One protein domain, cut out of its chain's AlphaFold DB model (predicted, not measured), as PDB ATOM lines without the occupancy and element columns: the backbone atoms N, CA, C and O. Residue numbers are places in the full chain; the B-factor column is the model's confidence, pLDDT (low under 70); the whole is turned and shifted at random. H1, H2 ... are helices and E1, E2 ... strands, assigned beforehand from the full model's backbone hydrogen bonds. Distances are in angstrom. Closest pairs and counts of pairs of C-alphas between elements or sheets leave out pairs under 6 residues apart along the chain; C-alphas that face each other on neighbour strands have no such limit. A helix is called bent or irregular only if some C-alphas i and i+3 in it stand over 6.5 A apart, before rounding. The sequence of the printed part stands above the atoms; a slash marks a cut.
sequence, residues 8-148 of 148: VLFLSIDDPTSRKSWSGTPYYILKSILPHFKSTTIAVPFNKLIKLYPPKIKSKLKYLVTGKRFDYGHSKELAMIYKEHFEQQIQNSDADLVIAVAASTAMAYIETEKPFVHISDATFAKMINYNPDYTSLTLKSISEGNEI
ATOM      1  N   VAL A   8     117.674 135.991 119.477       97.06
ATOM      2  CA  VAL A   8     117.782 136.837 118.284       97.06
ATOM      3  C   VAL A   8     118.756 137.980 118.514       97.06
ATOM      4  O   VAL A   8     118.679 138.661 119.535       97.06
ATOM      5  N   LEU A   9     119.613 138.233 117.528       96.62
ATOM      6  CA  LEU A   9     120.335 139.493 117.397       96.62
ATOM      7  C   LEU A   9     119.555 140.404 116.443       96.62
ATOM      8  O   LEU A   9     119.446 140.125 115.250       96.62
ATOM      9  N   PHE A  10     118.985 141.483 116.967       96.06
ATOM     10  CA  PHE A  10     118.250 142.475 116.192       96.06
ATOM     11  C   PHE A  10     119.192 143.575 115.709       96.06
ATOM     12  O   PHE A  10     119.782 144.290 116.520       96.06
ATOM     13  N   LEU A  11     119.320 143.732 114.398       94.69
ATOM     14  CA  LEU A  11     120.239 144.665 113.760       94.69
ATOM     15  C   LEU A  11     119.460 145.765 113.032       94.69
ATOM     16  O   LEU A  11     118.586 145.499 112.210       94.69
ATOM     17  N   SER A  12     119.797 147.016 113.335       91.19
ATOM     18  CA  SER A  12     119.250 148.211 112.688       91.19
ATOM     19  C   SER A  12     120.314 149.309 112.654       91.19
ATOM     20  O   SER A  12     121.124 149.429 113.574       91.19
ATOM     21  N   ILE A  13     120.311 150.128 111.598       87.12
ATOM     22  CA  ILE A  13     121.233 151.272 111.448       87.12
ATOM     23  C   ILE A  13     120.933 152.381 112.458       87.12
ATOM     24  O   ILE A  13     121.831 153.101 112.894       87.12
ATOM     25  N   ASP A  14     119.665 152.540 112.819       84.44
ATOM     26  CA  ASP A  14     119.221 153.485 113.833       84.44
ATOM     27  C   ASP A  14     118.753 152.768 115.092       84.44
ATOM     28  O   ASP A  14     118.418 151.587 115.055       84.44
ATOM     29  N   ASP A  15     118.713 153.508 116.203       86.75
ATOM     30  CA  ASP A  15     118.283 153.005 117.505       86.75
ATOM     31  C   ASP A  15     116.828 152.499 117.446       86.75
ATOM     32  O   ASP A  15     115.897 153.314 117.396       86.75
ATOM     33  N   PRO A  16     116.603 151.171 117.490       90.00
ATOM     34  CA  PRO A  16     115.270 150.600 117.377       90.00
ATOM     35  C   PRO A  16     114.481 150.711 118.687       90.00
ATOM     36  O   PRO A  16     113.312 150.351 118.738       90.00
ATOM     37  N   THR A  17     115.070 151.241 119.761       90.31
ATOM     38  CA  THR A  17     114.341 151.570 120.996       90.31
ATOM     39  C   THR A  17     113.702 152.964 120.938       90.31
ATOM     40  O   THR A  17     112.905 153.328 121.807       90.31
ATOM     41  N   SER A  18     113.969 153.722 119.866       89.12
ATOM     42  CA  SER A  18     113.453 155.067 119.627       89.12
ATOM     43  C   SER A  18     112.495 155.130 118.434       89.12
ATOM     44  O   SER A  18     112.719 154.526 117.392       89.12
ATOM     45  N   ARG A  19     111.448 155.959 118.533       92.25
ATOM     46  CA  ARG A  19     110.505 156.217 117.421       92.25
ATOM     47  C   ARG A  19     110.978 157.293 116.437       92.25
ATOM     48  O   ARG A  19     110.237 157.663 115.536       92.25
ATOM     49  N   LYS A  20     112.175 157.851 116.642       87.62
ATOM     50  CA  LYS A  20     112.663 159.020 115.888       87.62
ATOM     51  C   LYS A  20     113.012 158.700 114.437       87.62
ATOM     52  O   LYS A  20     112.899 159.576 113.586       87.62
ATOM     53  N   SER A  21     113.440 157.473 114.170       82.94
ATOM     54  CA  SER A  21     113.871 157.055 112.841       82.94
ATOM     55  C   SER A  21     112.733 156.412 112.072       82.94
ATOM     56  O   SER A  21     112.007 155.578 112.611       82.94
ATOM     57  N   TRP A  22     112.606 156.800 110.802       83.44
ATOM     58  CA  TRP A  22     111.746 156.152 109.812       83.44
ATOM     59  C   TRP A  22     110.308 155.902 110.296       83.44
ATOM     60  O   TRP A  22     109.795 154.782 110.270       83.44
ATOM     61  N   SER A  23     109.683 156.959 110.828       88.00
ATOM     62  CA  SER A  23     108.325 156.931 111.401       88.00
ATOM     63  C   SER A  23     108.129 155.895 112.524       88.00
ATOM     64  O   SER A  23     107.007 155.492 112.823       88.00
ATOM     65  N   GLY A  24     109.217 155.457 113.163       91.19
ATOM     66  CA  GLY A  24     109.219 154.443 114.211       91.19
ATOM     67  C   GLY A  24     109.180 153.001 113.705       91.19
ATOM     68  O   GLY A  24     108.981 152.100 114.515       91.19
ATOM     69  N   THR A  25     109.379 152.751 112.411       92.06
ATOM     70  CA  THR A  25     109.285 151.401 111.828       92.06
ATOM     71  C   THR A  25     110.179 150.372 112.541       92.06
ATOM     72  O   THR A  25     109.640 149.357 112.991       92.06
ATOM     73  N   PRO A  26     111.487 150.623 112.785       92.25
ATOM     74  CA  PRO A  26     112.326 149.670 113.520       92.25
ATOM     75  C   PRO A  26     111.834 149.424 114.954       92.25
ATOM     76  O   PRO A  26     111.894 148.298 115.442       92.25
ATOM     77  N   TYR A  27     111.280 150.454 115.604       94.06
ATOM     78  CA  TYR A  27     110.713 150.360 116.951       94.06
ATOM     79  C   TYR A  27     109.479 149.469 117.013       94.06
ATOM     80  O   TYR A  27     109.368 148.622 117.902       94.06
ATOM     81  N   TYR A  28     108.542 149.640 116.082       95.75
ATOM     82  CA  TYR A  28     107.335 148.820 116.059       95.75
ATOM     83  C   TYR A  28     107.640 147.376 115.658       95.75
ATOM     84  O   TYR A  28     107.068 146.466 116.259       95.75
ATOM     85  N   ILE A  29     108.586 147.156 114.738       94.88
ATOM     86  CA  ILE A  29     109.048 145.805 114.397       94.88
ATOM     87  C   ILE A  29     109.686 145.144 115.622       94.88
ATOM     88  O   ILE A  29     109.217 144.079 116.022       94.88
ATOM     89  N   LEU A  30     110.660 145.789 116.278       94.50
ATOM     90  CA  LEU A  30     111.280 145.265 117.499       94.50
ATOM     91  C   LEU A  30     110.220 144.921 118.556       94.50
ATOM     92  O   LEU A  30     110.184 143.805 119.067       94.50
ATOM     93  N   LYS A  31     109.299 145.850 118.837       95.38
ATOM     94  CA  LYS A  31     108.229 145.644 119.821       95.38
ATOM     95  C   LYS A  31     107.326 144.455 119.474       95.38
ATOM     96  O   LYS A  31     106.873 143.770 120.388       95.38
ATOM     97  N   SER A  32     107.061 144.222 118.189       94.06
ATOM     98  CA  SER A  32     106.226 143.106 117.735       94.06
ATOM     99  C   SER A  32     106.911 141.750 117.881       94.06
ATOM    100  O   SER A  32     106.236 140.781 118.203       94.06
ATOM    101  N   ILE A  33     108.235 141.672 117.705       90.81
ATOM    102  CA  ILE A  33     108.958 140.394 117.737       90.81
ATOM    103  C   ILE A  33     109.372 139.949 119.144       90.81
ATOM    104  O   ILE A  33     109.453 138.748 119.389       90.81
ATOM    105  N   LEU A  34     109.611 140.888 120.070       90.88
ATOM    106  CA  LEU A  34     110.094 140.601 121.430       90.88
ATOM    107  C   LEU A  34     109.319 139.479 122.154       90.88
ATOM    108  O   LEU A  34     109.971 138.630 122.757       90.88
ATOM    109  N   PRO A  35     107.971 139.407 122.096       92.88
ATOM    110  CA  PRO A  35     107.213 138.372 122.804       92.88
ATOM    111  C   PRO A  35     107.384 136.953 122.243       92.88
ATOM    112  O   PRO A  35     106.962 135.994 122.884       92.88
ATOM    113  N   HIS A  36     107.939 136.806 121.036       93.94
ATOM    114  CA  HIS A  36     107.987 135.530 120.320       93.94
ATOM    115  C   HIS A  36     109.307 134.771 120.484       93.94
ATOM    116  O   HIS A  36     109.376 133.615 120.072       93.94
ATOM    117  N   PHE A  37     110.332 135.388 121.073       95.38
ATOM    118  CA  PHE A  37     111.682 134.832 121.192       95.38
ATOM    119  C   PHE A  37     112.106 134.689 122.655       95.38
ATOM    120  O   PHE A  37     111.595 135.380 123.535       95.38
ATOM    121  N   LYS A  38     113.079 133.810 122.918       94.75
ATOM    122  CA  LYS A  38     113.615 133.588 124.269       94.75
ATOM    123  C   LYS A  38     114.315 134.833 124.807       94.75
ATOM    124  O   LYS A  38     114.162 135.185 125.972       94.75
ATOM    125  N   SER A  39     115.117 135.469 123.960       93.94
ATOM    126  CA  SER A  39     115.769 136.742 124.247       93.94
ATOM    127  C   SER A  39     116.109 137.465 122.952       93.94
ATOM    128  O   SER A  39     116.334 136.842 121.914       93.94
ATOM    129  N   THR A  40     116.192 138.789 123.026       93.38
ATOM    130  CA  THR A  40     116.615 139.628 121.906       93.38
ATOM    131  C   THR A  40     117.694 140.584 122.383       93.38
ATOM    132  O   THR A  40     117.473 141.357 123.314       93.38
ATOM    133  N   THR A  41     118.861 140.527 121.753       94.19
ATOM    134  CA  THR A  41     119.935 141.509 121.916       94.19
ATOM    135  C   THR A  41     119.917 142.458 120.726       94.19
ATOM    136  O   THR A  41     119.519 142.077 119.628       94.19
ATOM    137  N   ILE A  42     120.295 143.718 120.933       92.75
ATOM    138  CA  ILE A  42     120.322 144.721 119.863       92.75
ATOM    139  C   ILE A  42     121.772 144.911 119.435       92.75
ATOM    140  O   ILE A  42     122.607 145.293 120.256       92.75
ATOM    141  N   ALA A  43     122.057 144.677 118.155       88.50
ATOM    142  CA  ALA A  43     123.314 145.089 117.556       88.50
ATOM    143  C   ALA A  43     123.278 146.606 117.376       88.50
ATOM    144  O   ALA A  43     122.435 147.143 116.651       88.50
ATOM    145  N   VAL A  44     124.178 147.307 118.055       73.81
ATOM    146  CA  VAL A  44     124.224 148.768 117.995       73.81
ATOM    147  C   VAL A  44     125.150 149.209 116.863       73.81
ATOM    148  O   VAL A  44     126.236 148.640 116.715       73.81
ATOM    149  N   PRO A  45     124.780 150.220 116.064       68.44
ATOM    150  CA  PRO A  45     125.718 150.854 115.145       68.44
ATOM    151  C   PRO A  45     126.868 151.494 115.938       68.44
ATOM    152  O   PRO A  45     126.656 152.090 116.999       68.44
ATOM    153  N   PHE A  46     128.095 151.376 115.426       60.94
ATOM    154  CA  PHE A  46     129.273 151.989 116.039       60.94
ATOM    155  C   PHE A  46     129.102 153.515 116.123       60.94
ATOM    156  O   PHE A  46     128.544 154.127 115.217       60.94
ATOM    157  N   ASN A  47     129.581 154.089 117.234       55.81
ATOM    158  CA  ASN A  47     129.873 155.498 117.541       55.81
ATOM    159  C   ASN A  47     129.271 156.608 116.628       55.81
ATOM    160  O   ASN A  47     129.437 156.629 115.410       55.81
ATOM    161  N   LYS A  48     128.739 157.671 117.261       52.69
ATOM    162  CA  LYS A  48     128.397 158.989 116.672       52.69
ATOM    163  C   LYS A  48     129.381 159.513 115.606       52.69
ATOM    164  O   LYS A  48     128.956 160.285 114.755       52.69
ATOM    165  N   LEU A  49     130.654 159.110 115.621       47.47
ATOM    166  CA  LEU A  49     131.672 159.472 114.626       47.47
ATOM    167  C   LEU A  49     131.352 159.037 113.178       47.47
ATOM    168  O   LEU A  49     131.645 159.802 112.263       47.47
ATOM    169  N   ILE A  50     130.673 157.902 112.947       56.78
ATOM    170  CA  ILE A  50     130.182 157.530 111.598       56.78
ATOM    171  C   ILE A  50     129.001 158.434 111.189       56.78
ATOM    172  O   ILE A  50     128.886 158.837 110.034       56.78
ATOM    173  N   LYS A  51     128.168 158.863 112.152       52.41
ATOM    174  CA  LYS A  51     127.124 159.889 111.930       52.41
ATOM    175  C   LYS A  51     127.698 161.301 111.709       52.41
ATOM    176  O   LYS A  51     127.026 162.127 111.096       52.41
ATOM    177  N   LEU A  52     128.924 161.574 112.170       48.72
ATOM    178  CA  LEU A  52     129.662 162.838 111.995       48.72
ATOM    179  C   LEU A  52     130.482 162.890 110.695       48.72
ATOM    180  O   LEU A  52     131.194 163.868 110.462       48.72
ATOM    181  N   TYR A  53     130.402 161.866 109.842       53.06
ATOM    182  CA  TYR A  53     131.267 161.790 108.675       53.06
ATOM    183  C   TYR A  53     130.962 162.937 107.668       53.06
ATOM    184  O   TYR A  53     129.797 163.278 107.424       53.06
ATOM    185  N   PRO A  54     131.991 163.518 107.015       55.12
ATOM    186  CA  PRO A  54     131.884 164.673 106.110       55.12
ATOM    187  C   PRO A  54     131.269 164.479 104.694       55.12
ATOM    188  O   PRO A  54     131.160 165.488 103.980       55.12
ATOM    189  N   PRO A  55     130.844 163.294 104.193       60.84
ATOM    190  CA  PRO A  55     130.409 163.164 102.803       60.84
ATOM    191  C   PRO A  55     129.062 163.825 102.508       60.84
ATOM    192  O   PRO A  55     128.819 164.143 101.348       60.84
ATOM    193  N   LYS A  56     128.226 164.152 103.508       58.97
ATOM    194  CA  LYS A  56     127.031 164.990 103.271       58.97
ATOM    195  C   LYS A  56     127.405 166.373 102.730       58.97
ATOM    196  O   LYS A  56     126.765 166.865 101.804       58.97
ATOM    197  N   ILE A  57     128.474 166.973 103.259       66.69
ATOM    198  CA  ILE A  57     128.962 168.288 102.819       66.69
ATOM    199  C   ILE A  57     129.578 168.174 101.421       66.69
ATOM    200  O   ILE A  57     129.250 168.966 100.538       66.69
ATOM    201  N   LYS A  58     130.402 167.146 101.179       68.50
ATOM    202  CA  LYS A  58     131.008 166.901  99.858       68.50
ATOM    203  C   LYS A  58     129.963 166.594  98.780       68.50
ATOM    204  O   LYS A  58     130.069 167.110  97.672       68.50
ATOM    205  N   SER A  59     128.936 165.805  99.103       69.81
ATOM    206  CA  SER A  59     127.824 165.493  98.193       69.81
ATOM    207  C   SER A  59     127.009 166.748  97.869       69.81
ATOM    208  O   SER A  59     126.688 166.989  96.707       69.81
ATOM    209  N   LYS A  60     126.780 167.623  98.861       72.19
ATOM    210  CA  LYS A  60     126.110 168.916  98.653       72.19
ATOM    211  C   LYS A  60     126.918 169.856  97.750       72.19
ATOM    212  O   LYS A  60     126.351 170.433  96.829       72.19
ATOM    213  N   LEU A  61     128.232 169.967  97.958       75.50
ATOM    214  CA  LEU A  61     129.116 170.766  97.096       75.50
ATOM    215  C   LEU A  61     129.171 170.216  95.663       75.50
ATOM    216  O   LEU A  61     129.044 170.973  94.705       75.50
ATOM    217  N   LYS A  62     129.291 168.893  95.502       75.75
ATOM    218  CA  LYS A  62     129.296 168.240  94.186       75.75
ATOM    219  C   LYS A  62     127.973 168.434  93.443       75.75
ATOM    220  O   LYS A  62     127.989 168.652  92.232       75.75
ATOM    221  N   TYR A  63     126.850 168.409  94.157       83.25
ATOM    222  CA  TYR A  63     125.540 168.692  93.580       83.25
ATOM    223  C   TYR A  63     125.445 170.118  93.034       83.25
ATOM    224  O   TYR A  63     124.969 170.294  91.919       83.25
ATOM    225  N   LEU A  64     125.955 171.121  93.760       83.12
ATOM    226  CA  LEU A  64     125.930 172.515  93.297       83.12
ATOM    227  C   LEU A  64     126.696 172.725  91.981       83.12
ATOM    228  O   LEU A  64     126.313 173.581  91.194       83.12
ATOM    229  N   VAL A  65     127.748 171.940  91.730       83.69
ATOM    230  CA  VAL A  65     128.575 172.061  90.515       83.69
ATOM    231  C   VAL A  65     128.070 171.178  89.369       83.69
ATOM    232  O   VAL A  65     128.138 171.571  88.211       83.69
ATOM    233  N   THR A  66     127.583 169.970  89.667       85.00
ATOM    234  CA  THR A  66     127.285 168.944  88.642       85.00
ATOM    235  C   THR A  66     125.798 168.639  88.471       85.00
ATOM    236  O   THR A  66     125.427 167.888  87.572       85.00
ATOM    237  N   GLY A  67     124.943 169.132  89.369       87.50
ATOM    238  CA  GLY A  67     123.542 168.721  89.470       87.50
ATOM    239  C   GLY A  67     123.354 167.258  89.888       87.50
ATOM    240  O   GLY A  67     122.231 166.758  89.855       87.50
ATOM    241  N   LYS A  68     124.428 166.545  90.265       89.12
ATOM    242  CA  LYS A  68     124.392 165.122  90.622       89.12
ATOM    243  C   LYS A  68     124.764 164.876  92.081       89.12
ATOM    244  O   LYS A  68     125.684 165.490  92.620       89.12
ATOM    245  N   ARG A  69     124.061 163.936  92.712       88.38
ATOM    246  CA  ARG A  69     124.234 163.529  94.112       88.38
ATOM    247  C   ARG A  69     124.952 162.185  94.185       88.38
ATOM    248  O   ARG A  69     124.742 161.303  93.357       88.38
ATOM    249  N   PHE A  70     125.819 162.031  95.175       89.50
ATOM    250  CA  PHE A  70     126.320 160.717  95.571       89.50
ATOM    251  C   PHE A  70     125.615 160.331  96.866       89.50
ATOM    252  O   PHE A  70     125.704 161.088  97.842       89.50
ATOM    253  N   ASP A  71     124.888 159.217  96.849       89.69
ATOM    254  CA  ASP A  71     124.277 158.669  98.050       89.69
ATOM    255  C   ASP A  71     125.320 157.877  98.835       89.69
ATOM    256  O   ASP A  71     125.735 156.791  98.447       89.69
ATOM    257  N   TYR A  72     125.757 158.457  99.948       86.44
ATOM    258  CA  TYR A  72     126.712 157.809 100.837       86.44
ATOM    259  C   TYR A  72     126.053 156.733 101.714       86.44
ATOM    260  O   TYR A  72     126.749 155.876 102.244       86.44
ATOM    261  N   GLY A  73     124.724 156.771 101.884       87.38
ATOM    262  CA  GLY A  73     123.990 155.784 102.679       87.38
ATOM    263  C   GLY A  73     124.027 154.384 102.069       87.38
ATOM    264  O   GLY A  73     123.963 153.408 102.810       87.38
ATOM    265  N   HIS A  74     124.210 154.300 100.751       92.94
ATOM    266  CA  HIS A  74     124.391 153.067  99.987       92.94
ATOM    267  C   HIS A  74     125.734 153.081  99.246       92.94
ATOM    268  O   HIS A  74     125.808 152.722  98.073       92.94
ATOM    269  N   SER A  75     126.798 153.554  99.906       92.44
ATOM    270  CA  SER A  75     128.141 153.456  99.336       92.44
ATOM    271  C   SER A  75     128.849 152.188  99.777       92.44
ATOM    272  O   SER A  75     128.699 151.722 100.913       92.44
ATOM    273  N   LYS A  76     129.689 151.662  98.888       94.38
ATOM    274  CA  LYS A  76     130.530 150.503  99.194       94.38
ATOM    275  C   LYS A  76     131.480 150.789 100.354       94.38
ATOM    276  O   LYS A  76     131.723 149.915 101.178       94.38
ATOM    277  N   GLU A  77     131.996 152.017 100.446       91.06
ATOM    278  CA  GLU A  77     132.897 152.388 101.540       91.06
ATOM    279  C   GLU A  77     132.193 152.316 102.903       91.06
ATOM    280  O   GLU A  77     132.767 151.792 103.856       91.06
ATOM    281  N   LEU A  78     130.942 152.788 103.001       89.19
ATOM    282  CA  LEU A  78     130.165 152.685 104.238       89.19
ATOM    283  C   LEU A  78     129.807 151.230 104.566       89.19
ATOM    284  O   LEU A  78     129.891 150.832 105.726       89.19
ATOM    285  N   ALA A  79     129.455 150.434 103.555       93.19
ATOM    286  CA  ALA A  79     129.145 149.020 103.730       93.19
ATOM    287  C   ALA A  79     130.332 148.229 104.301       93.19
ATOM    288  O   ALA A  79     130.160 147.468 105.246       93.19
ATOM    289  N   MET A  80     131.555 148.469 103.817       92.88
ATOM    290  CA  MET A  80     132.756 147.818 104.358       92.88
ATOM    291  C   MET A  80     133.043 148.216 105.815       92.88
ATOM    292  O   MET A  80     133.413 147.362 106.615       92.88
ATOM    293  N   ILE A  81     132.811 149.482 106.188       89.75
ATOM    294  CA  ILE A  81     132.925 149.929 107.590       89.75
ATOM    295  C   ILE A  81     131.902 149.201 108.469       89.75
ATOM    296  O   ILE A  81     132.212 148.783 109.586       89.75
ATOM    297  N   TYR A  82     130.668 149.055 107.983       91.25
ATOM    298  CA  TYR A  82     129.646 148.322 108.715       91.25
ATOM    299  C   TYR A  82     129.931 146.827 108.799       91.25
ATOM    300  O   TYR A  82     129.701 146.267 109.870       91.25
ATOM    301  N   LYS A  83     130.472 146.212 107.738       93.12
ATOM    302  CA  LYS A  83     130.889 144.807 107.733       93.12
ATOM    303  C   LYS A  83     131.774 144.516 108.936       93.12
ATOM    304  O   LYS A  83     131.382 143.722 109.781       93.12
ATOM    305  N   GLU A  84     132.905 145.210 109.065       89.25
ATOM    306  CA  GLU A  84     133.879 144.956 110.138       89.25
ATOM    307  C   GLU A  84     133.246 145.024 111.538       89.25
ATOM    308  O   GLU A  84     133.536 144.204 112.408       89.25
ATOM    309  N   HIS A  85     132.340 145.981 111.753       90.00
ATOM    310  CA  HIS A  85     131.699 146.203 113.048       90.00
ATOM    311  C   HIS A  85     130.587 145.197 113.367       90.00
ATOM    312  O   HIS A  85     130.501 144.668 114.479       90.00
ATOM    313  N   PHE A  86     129.682 144.957 112.421       93.00
ATOM    314  CA  PHE A  86     128.527 144.093 112.653       93.00
ATOM    315  C   PHE A  86     128.877 142.613 112.530       93.00
ATOM    316  O   PHE A  86     128.326 141.817 113.284       93.00
ATOM    317  N   GLU A  87     129.832 142.240 111.679       94.44
ATOM    318  CA  GLU A  87     130.331 140.865 111.574       94.44
ATOM    319  C   GLU A  87     130.915 140.393 112.914       94.44
ATOM    320  O   GLU A  87     130.548 139.323 113.398       94.44
ATOM    321  N   GLN A  88     131.692 141.240 113.600       92.12
ATOM    322  CA  GLN A  88     132.185 140.952 114.952       92.12
ATOM    323  C   GLN A  88     131.053 140.780 115.975       92.12
ATOM    324  O   GLN A  88     131.099 139.869 116.801       92.12
ATOM    325  N   GLN A  89     130.020 141.628 115.943       93.44
ATOM    326  CA  GLN A  89     128.869 141.483 116.848       93.44
ATOM    327  C   GLN A  89     128.075 140.202 116.572       93.44
ATOM    328  O   GLN A  89     127.628 139.534 117.505       93.44
ATOM    329  N   ILE A  90     127.911 139.841 115.299       95.69
ATOM    330  CA  ILE A  90     127.224 138.617 114.889       95.69
ATOM    331  C   ILE A  90     128.016 137.398 115.374       95.69
ATOM    332  O   ILE A  90     127.437 136.553 116.061       95.69
ATOM    333  N   GLN A  91     129.320 137.338 115.091       94.31
ATOM    334  CA  GLN A  91     130.203 136.230 115.476       94.31
ATOM    335  C   GLN A  91     130.306 136.057 116.997       94.31
ATOM    336  O   GLN A  91     130.225 134.934 117.487       94.31
ATOM    337  N   ASN A  92     130.406 137.153 117.753       94.44
ATOM    338  CA  ASN A  92     130.543 137.109 119.214       94.44
ATOM    339  C   ASN A  92     129.216 136.936 119.969       94.44
ATOM    340  O   ASN A  92     129.222 136.768 121.188       94.44
ATOM    341  N   SER A  93     128.069 137.018 119.287       95.50
ATOM    342  CA  SER A  93     126.771 136.820 119.938       95.50
ATOM    343  C   SER A  93     126.474 135.338 120.172       95.50
ATOM    344  O   SER A  93     126.902 134.467 119.419       95.50
ATOM    345  N   ASP A  94     125.637 135.048 121.160       95.94
ATOM    346  CA  ASP A  94     125.048 133.725 121.390       95.94
ATOM    347  C   ASP A  94     123.693 133.554 120.675       95.94
ATOM    348  O   ASP A  94     122.933 132.643 120.996       95.94
ATOM    349  N   ALA A  95     123.373 134.456 119.740       96.88
ATOM    350  CA  ALA A  95     122.127 134.432 118.989       96.88
ATOM    351  C   ALA A  95     122.091 133.274 117.987       96.88
ATOM    352  O   ALA A  95     123.084 133.021 117.297       96.88
ATOM    353  N   ASP A  96     120.918 132.654 117.872       97.12
ATOM    354  CA  ASP A  96     120.607 131.590 116.916       97.12
ATOM    355  C   ASP A  96     120.213 132.156 115.539       97.12
ATOM    356  O   ASP A  96     120.310 131.462 114.532       97.12
ATOM    357  N   LEU A  97     119.739 133.408 115.496       96.06
ATOM    358  CA  LEU A  97     119.234 134.088 114.301       96.06
ATOM    359  C   LEU A  97     119.544 135.590 114.354       96.06
ATOM    360  O   LEU A  97     119.404 136.225 115.403       96.06
ATOM    361  N   VAL A  98     119.877 136.179 113.205       97.25
ATOM    362  CA  VAL A  98     119.947 137.638 113.031       97.25
ATOM    363  C   VAL A  98     118.669 138.145 112.356       97.25
ATOM    364  O   VAL A  98     118.246 137.614 111.333       97.25
ATOM    365  N   ILE A  99     118.051 139.196 112.896       96.81
ATOM    366  CA  ILE A  99     116.960 139.920 112.227       96.81
ATOM    367  C   ILE A  99     117.456 141.325 111.912       96.81
ATOM    368  O   ILE A  99     117.637 142.136 112.817       96.81
ATOM    369  N   ALA A 100     117.674 141.606 110.632       95.69
ATOM    370  CA  ALA A 100     118.194 142.868 110.131       95.69
ATOM    371  C   ALA A 100     117.066 143.698 109.501       95.69
ATOM    372  O   ALA A 100     116.474 143.297 108.500       95.69
ATOM    373  N   VAL A 101     116.763 144.861 110.075       94.31
ATOM    374  CA  VAL A 101     115.663 145.737 109.641       94.31
ATOM    375  C   VAL A 101     116.222 147.018 109.043       94.31
ATOM    376  O   VAL A 101     116.970 147.727 109.714       94.31
ATOM    377  N   ALA A 102     115.835 147.325 107.800       89.94
ATOM    378  CA  ALA A 102     116.296 148.505 107.060       89.94
ATOM    379  C   ALA A 102     117.827 148.664 107.099       89.94
ATOM    380  O   ALA A 102     118.366 149.745 107.334       89.94
ATOM    381  N   ALA A 103     118.527 147.542 106.932       91.94
ATOM    382  CA  ALA A 103     119.952 147.428 107.205       91.94
ATOM    383  C   ALA A 103     120.734 146.853 106.017       91.94
ATOM    384  O   ALA A 103     121.739 146.181 106.227       91.94
ATOM    385  N   SER A 104     120.292 147.108 104.777       94.25
ATOM    386  CA  SER A 104     120.953 146.600 103.561       94.25
ATOM    387  C   SER A 104     122.438 146.950 103.547       94.25
ATOM    388  O   SER A 104     123.270 146.056 103.514       94.25
ATOM    389  N   THR A 105     122.787 148.224 103.748       93.50
ATOM    390  CA  THR A 105     124.191 148.661 103.809       93.50
ATOM    391  C   THR A 105     124.976 148.016 104.951       93.50
ATOM    392  O   THR A 105     126.175 147.815 104.810       93.50
ATOM    393  N   ALA A 106     124.342 147.696 106.085       92.56
ATOM    394  CA  ALA A 106     125.051 147.057 107.195       92.56
ATOM    395  C   ALA A 106     125.231 145.554 107.029       92.56
ATOM    396  O   ALA A 106     126.203 145.023 107.545       92.56
ATOM    397  N   MET A 107     124.310 144.885 106.343       95.19
ATOM    398  CA  MET A 107     124.419 143.461 106.035       95.19
ATOM    399  C   MET A 107     125.218 143.198 104.758       95.19
ATOM    400  O   MET A 107     125.689 142.081 104.557       95.19
ATOM    401  N   ALA A 108     125.383 144.212 103.907       95.06
ATOM    402  CA  ALA A 108     126.159 144.111 102.687       95.06
ATOM    403  C   ALA A 108     127.581 143.627 102.997       95.06
ATOM    404  O   ALA A 108     128.277 144.173 103.853       95.06
ATOM    405  N   TYR A 109     128.002 142.592 102.272       96.19
ATOM    406  CA  TYR A 109     129.320 141.960 102.369       96.19
ATOM    407  C   TYR A 109     129.638 141.223 103.682       96.19
ATOM    408  O   TYR A 109     130.748 140.698 103.786       96.19
ATOM    409  N   ILE A 110     128.725 141.152 104.660       95.56
ATOM    410  CA  ILE A 110     128.921 140.316 105.857       95.56
ATOM    411  C   ILE A 110     128.908 138.841 105.465       95.56
ATOM    412  O   ILE A 110     127.993 138.377 104.783       95.56
ATOM    413  N   GLU A 111     129.889 138.095 105.963       94.56
ATOM    414  CA  GLU A 111     129.956 136.646 105.853       94.56
ATOM    415  C   GLU A 111     129.686 136.032 107.230       94.56
ATOM    416  O   GLU A 111     130.391 136.261 108.214       94.56
ATOM    417  N   THR A 112     128.612 135.255 107.333       94.56
ATOM    418  CA  THR A 112     128.243 134.602 108.587       94.56
ATOM    419  C   THR A 112     127.566 133.264 108.336       94.56
ATOM    420  O   THR A 112     126.785 133.115 107.400       94.56
ATOM    421  N   GLU A 113     127.851 132.293 109.201       94.88
ATOM    422  CA  GLU A 113     127.155 131.003 109.225       94.88
ATOM    423  C   GLU A 113     125.794 131.094 109.930       94.88
ATOM    424  O   GLU A 113     124.973 130.180 109.835       94.88
ATOM    425  N   LYS A 114     125.533 132.195 110.650       96.00
ATOM    426  CA  LYS A 114     124.258 132.389 111.338       96.00
ATOM    427  C   LYS A 114     123.155 132.664 110.320       96.00
ATOM    428  O   LYS A 114     123.330 133.530 109.460       96.00
ATOM    429  N   PRO A 115     121.990 132.003 110.429       96.38
ATOM    430  CA  PRO A 115     120.860 132.361 109.592       96.38
ATOM    431  C   PRO A 115     120.471 133.817 109.863       96.38
ATOM    432  O   PRO A 115     120.572 134.310 110.994       96.38
ATOM    433  N   PHE A 116     120.003 134.507 108.826       96.44
ATOM    434  CA  PHE A 116     119.511 135.869 108.961       96.44
ATOM    435  C   PHE A 116     118.234 136.102 108.159       96.44
ATOM    436  O   PHE A 116     118.001 135.492 107.117       96.44
ATOM    437  N   VAL A 117     117.410 137.014 108.662       95.94
ATOM    438  CA  VAL A 117     116.247 137.562 107.965       95.94
ATOM    439  C   VAL A 117     116.507 139.041 107.738       95.94
ATOM    440  O   VAL A 117     116.733 139.783 108.692       95.94
ATOM    441  N   HIS A 118     116.458 139.469 106.480       95.06
ATOM    442  CA  HIS A 118     116.513 140.881 106.114       95.06
ATOM    443  C   HIS A 118     115.106 141.390 105.798       95.06
ATOM    444  O   HIS A 118     114.358 140.759 105.053       95.06
ATOM    445  N   ILE A 119     114.737 142.514 106.410       94.69
ATOM    446  CA  ILE A 119     113.432 143.156 106.258       94.69
ATOM    447  C   ILE A 119     113.658 144.555 105.687       94.69
ATOM    448  O   ILE A 119     114.259 145.412 106.341       94.69
ATOM    449  N   SER A 120     113.141 144.786 104.482       91.62
ATOM    450  CA  SER A 120     113.164 146.072 103.780       91.62
ATOM    451  C   SER A 120     111.833 146.310 103.067       91.62
ATOM    452  O   SER A 120     111.150 145.357 102.694       91.62
ATOM    453  N   ASP A 121     111.458 147.573 102.884       90.38
ATOM    454  CA  ASP A 121     110.232 147.992 102.191       90.38
ATOM    455  C   ASP A 121     110.411 148.085 100.667       90.38
ATOM    456  O   ASP A 121     109.466 147.858  99.911       90.38
ATOM    457  N   ALA A 122     111.627 148.395 100.212       92.38
ATOM    458  CA  ALA A 122     111.986 148.514  98.807       92.38
ATOM    459  C   ALA A 122     113.422 148.043  98.540       92.38
ATOM    460  O   ALA A 122     114.255 147.930  99.442       92.38
ATOM    461  N   THR A 123     113.710 147.787  97.263       94.50
ATOM    462  CA  THR A 123     115.079 147.632  96.753       94.50
ATOM    463  C   THR A 123     115.605 148.976  96.262       94.50
ATOM    464  O   THR A 123     114.822 149.832  95.836       94.50
ATOM    465  N   PHE A 124     116.929 149.159  96.248       95.56
ATOM    466  CA  PHE A 124     117.543 150.404  95.779       95.56
ATOM    467  C   PHE A 124     117.086 150.784  94.366       95.56
ATOM    468  O   PHE A 124     116.622 151.903  94.143       95.56
ATOM    469  N   ALA A 125     117.076 149.818  93.441       96.31
ATOM    470  CA  ALA A 125     116.593 150.000  92.073       96.31
ATOM    471  C   ALA A 125     115.169 150.578  91.990       96.31
ATOM    472  O   ALA A 125     114.873 151.357  91.084       96.31
ATOM    473  N   LYS A 126     114.278 150.211  92.924       96.06
ATOM    474  CA  LYS A 126     112.893 150.707  92.967       96.06
ATOM    475  C   LYS A 126     112.770 152.098  93.582       96.06
ATOM    476  O   LYS A 126     111.793 152.783  93.295       96.06
ATOM    477  N   MET A 127     113.736 152.526  94.390       94.62
ATOM    478  CA  MET A 127     113.738 153.863  94.988       94.62
ATOM    479  C   MET A 127     114.195 154.947  94.007       94.62
ATOM    480  O   MET A 127     113.741 156.090  94.118       94.62
ATOM    481  N   ILE A 128     115.058 154.605  93.041       95.69
ATOM    482  CA  ILE A 128     115.613 155.553  92.065       95.69
ATOM    483  C   ILE A 128     114.483 156.275  91.320       95.69
ATOM    484  O   ILE A 128     113.641 155.651  90.680       95.69
ATOM    485  N   ASN A 129     114.490 157.609  91.386       93.31
ATOM    486  CA  ASN A 129     113.479 158.508  90.808       93.31
ATOM    487  C   ASN A 129     112.029 158.330  91.308       93.31
ATOM    488  O   ASN A 129     111.165 159.102  90.897       93.31
ATOM    489  N   TYR A 130     111.758 157.377  92.204       94.31
ATOM    490  CA  TYR A 130     110.481 157.256  92.909       94.31
ATOM    491  C   TYR A 130     110.495 158.061  94.211       94.31
ATOM    492  O   TYR A 130     109.589 158.849  94.477       94.31
ATOM    493  N   ASN A 131     111.550 157.895  95.013       87.06
ATOM    494  CA  ASN A 131     111.735 158.633  96.256       87.06
ATOM    495  C   ASN A 131     112.617 159.877  95.995       87.06
ATOM    496  O   ASN A 131     113.703 159.732  95.423       87.06
ATOM    497  N   PRO A 132     112.199 161.092  96.417       87.75
ATOM    498  CA  PRO A 132     112.962 162.331  96.229       87.75
ATOM    499  C   PRO A 132     114.423 162.275  96.700       87.75
ATOM    500  O   PRO A 132     115.283 162.936  96.106       87.75
ATOM    501  N   ASP A 133     114.726 161.464  97.716       85.06
ATOM    502  CA  ASP A 133     116.088 161.290  98.237       85.06
ATOM    503  C   ASP A 133     117.029 160.567  97.257       85.06
ATOM    504  O   ASP A 133     118.244 160.770  97.316       85.06
ATOM    505  N   TYR A 134     116.474 159.819  96.297       90.44
ATOM    506  CA  TYR A 134     117.188 158.982  95.325       90.44
ATOM    507  C   TYR A 134     117.060 159.516  93.889       90.44
ATOM    508  O   TYR A 134     117.054 158.763  92.911       90.44
ATOM    509  N   THR A 135     116.951 160.836  93.749       92.31
ATOM    510  CA  THR A 135     116.938 161.532  92.455       92.31
ATOM    511  C   THR A 135     118.316 162.093  92.104       92.31
ATOM    512  O   THR A 135     119.141 162.394  92.972       92.31
ATOM    513  N   SER A 136     118.580 162.251  90.803       93.12
ATOM    514  CA  SER A 136     119.814 162.867  90.288       93.12
ATOM    515  C   SER A 136     121.104 162.204  90.789       93.12
ATOM    516  O   SER A 136     122.128 162.864  90.963       93.12
ATOM    517  N   LEU A 137     121.079 160.891  91.010       93.81
ATOM    518  CA  LEU A 137     122.245 160.146  91.472       93.81
ATOM    519  C   LEU A 137     123.338 160.068  90.391       93.81
ATOM    520  O   LEU A 137     123.070 160.032  89.188       93.81
ATOM    521  N   THR A 138     124.599 160.067  90.821       93.94
ATOM    522  CA  THR A 138     125.743 159.745  89.950       93.94
ATOM    523  C   THR A 138     125.713 158.269  89.537       93.94
ATOM    524  O   THR A 138     125.233 157.435  90.298       93.94
ATOM    525  N   LEU A 139     126.305 157.922  88.385       95.19
ATOM    526  CA  LEU A 139     126.394 156.525  87.927       95.19
ATOM    527  C   LEU A 139     127.070 155.608  88.958       95.19
ATOM    528  O   LEU A 139     126.577 154.515  89.206       95.19
ATOM    529  N   LYS A 140     128.134 156.086  89.625       94.31
ATOM    530  CA  LYS A 140     128.792 155.357  90.724       94.31
ATOM    531  C   LYS A 140     127.805 155.033  91.854       94.31
ATOM    532  O   LYS A 140     127.748 153.900  92.297       94.31
ATOM    533  N   SER A 141     126.998 156.010  92.274       94.56
ATOM    534  CA  SER A 141     125.995 155.822  93.333       94.56
ATOM    535  C   SER A 141     124.896 154.838  92.936       94.56
ATOM    536  O   SER A 141     124.411 154.109  93.788       94.56
ATOM    537  N   ILE A 142     124.506 154.815  91.657       96.88
ATOM    538  CA  ILE A 142     123.531 153.845  91.144       96.88
ATOM    539  C   ILE A 142     124.128 152.437  91.116       96.88
ATOM    540  O   ILE A 142     123.450 151.487  91.487       96.88
ATOM    541  N   SER A 143     125.385 152.305  90.685       97.62
ATOM    542  CA  SER A 143     126.093 151.021  90.671       97.62
ATOM    543  C   SER A 143     126.224 150.456  92.081       97.62
ATOM    544  O   SER A 143     125.740 149.363  92.335       97.62
ATOM    545  N   GLU A 144     126.800 151.228  93.007       97.06
ATOM    546  CA  GLU A 144     127.024 150.771  94.384       97.06
ATOM    547  C   GLU A 144     125.715 150.485  95.116       97.06
ATOM    548  O   GLU A 144     125.608 149.468  95.791       97.06
ATOM    549  N   GLY A 145     124.694 151.327  94.936       96.56
ATOM    550  CA  GLY A 145     123.410 151.096  95.583       96.56
ATOM    551  C   GLY A 145     122.677 149.855  95.078       96.56
ATOM    552  O   GLY A 145     121.927 149.267  95.839       96.56
ATOM    553  N   ASN A 146     122.895 149.424  93.830       97.12
ATOM    554  CA  ASN A 146     122.328 148.169  93.322       97.12
ATOM    555  C   ASN A 146     123.151 146.925  93.702       97.12
ATOM    556  O   ASN A 146     122.653 145.814  93.541       97.12
ATOM    557  N   GLU A 147     124.397 147.096  94.156       96.38
ATOM    558  CA  GLU A 147     125.222 146.015  94.718       96.38
ATOM    559  C   GLU A 147     124.896 145.737  96.199       96.38
ATOM    560  O   GLU A 147     125.258 144.677  96.709       96.38
ATOM    561  N   ILE A 148     124.235 146.685  96.874       93.69
ATOM    562  CA  ILE A 148     123.822 146.639  98.288       93.69
ATOM    563  C   ILE A 148     122.368 146.177  98.415       93.69
ATOM    564  O   ILE A 148     122.101 145.360  99.324       93.69
TER     565      ILE A 148
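What this domain is: This is residues 8 to 148 of the 148 residues of an uncharacterized protein of bacterium HR20 (UniProt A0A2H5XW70). A small four-stranded parallel sheet makes one end of an elongated domain, with H1 packed along one of its faces and H4 reaching it with residues 85 to 90. Beyond the sheet, H6 and H7 make a small helical group near the first residues of H4, and H3 lies at the far end of the long axis, with short H5 in the middle of the whole. The printed part has 141 residues, with seven named helices and four named strands in the order E1 H1 E2 H2 H3 H4 E3 H5 E4 H6 H7. The sheet runs E2 E1 E3 E4, all parallel, and the class is mixed, helices and strands. The whole is compact by its radius of gyration of the C-alphas, 15.9 A, yet its outline is elongated, with spans of 53 by 28 by 26 A.

Where its parts are: The sheet is made of E2, residues 39 to 43, E1, residues 8 to 12, E3, residues 97 to 101, and E4, residues 116 to 119. E1 begins at C-alpha 8, (117.782, 136.837, 118.284). H1, residues 22 to 36, is 23.4 A long and irregular, with C-alphas 23 and 26 8.6 A apart. H4, residues 76 to 92, is the longest helix by residues, 24.1 A from first to last C-alpha; it begins at C-alpha 76, (130.530, 150.503, 99.194), and has a kink of 28 degrees near residue 85. H3, residues 55 to 66, measures 15.6 A, and H7, residues 139 to 147, measures 12.6 A and ends at C-alpha 147, (125.222, 146.015, 94.718). Three helices have four residues each: H2, residues 48 to 51, H5, residues 104 to 107, and H6, residues 124 to 127.

How they stand to each other: In the sheet E1 and E3 are inner strands, at 22 degrees, with N 11 and O 99 2.8 A apart, within hydrogen-bond range. E2, an edge strand, is at 31 degrees to E1, with N 10 and O 41 at 2.8 A. E4, the other edge strand, is at 18 degrees to E3, with N 117 and O 98 at 2.9 A. From edge to edge the strands' lines turn by 70 degrees. H1 is on one face of the sheet, giving two layers, a helix layer and a strand layer; its height over the sheet is 9.6 A. It lies over E1 and E3 and runs along the strands, at 0 degrees to E1 on the local plane. E1, H1, E2 and E3, H5, E4 are strand-helix-strand units, two parallel neighbour strands with a helix between, each with a right-handed crossover. H4 only grazes the sheet with residues 85 to 90, and H5 only grazes it with residues 104 to 107. H4 and H5 touch, the closest C-alphas being those of Ala 79 and Thr 105, 5.0 A apart. H4 and H7 are close but not clearly touching, with the C-alphas of Lys 76 and Glu 144 closest at 6.0 A; they run the same way at a shallow tilt of 22 degrees. H6 and H7 touch, with the C-alphas of Phe 124 and Asn 146 closest at 5.8 A. H2 and H3 touch no helix and are not on the sheet. In H3 and H7 every O i to N i+4 pair is within hydrogen-bond range; in H1 7 of 11 are and in H4 11 of 13, while H2, H5 and H6 are too short for such a pair.

The domain as a whole: The two C-alphas farthest apart are those of Lys 38 and Val 65, at 53.3 A. The printed part has no cut, and it ends at residue 148, the chain's last. The link from H6 to H7, 11 residues, is long. Mean pLDDT of the printed part is 88.5, and residues 45 to 59 are under 70.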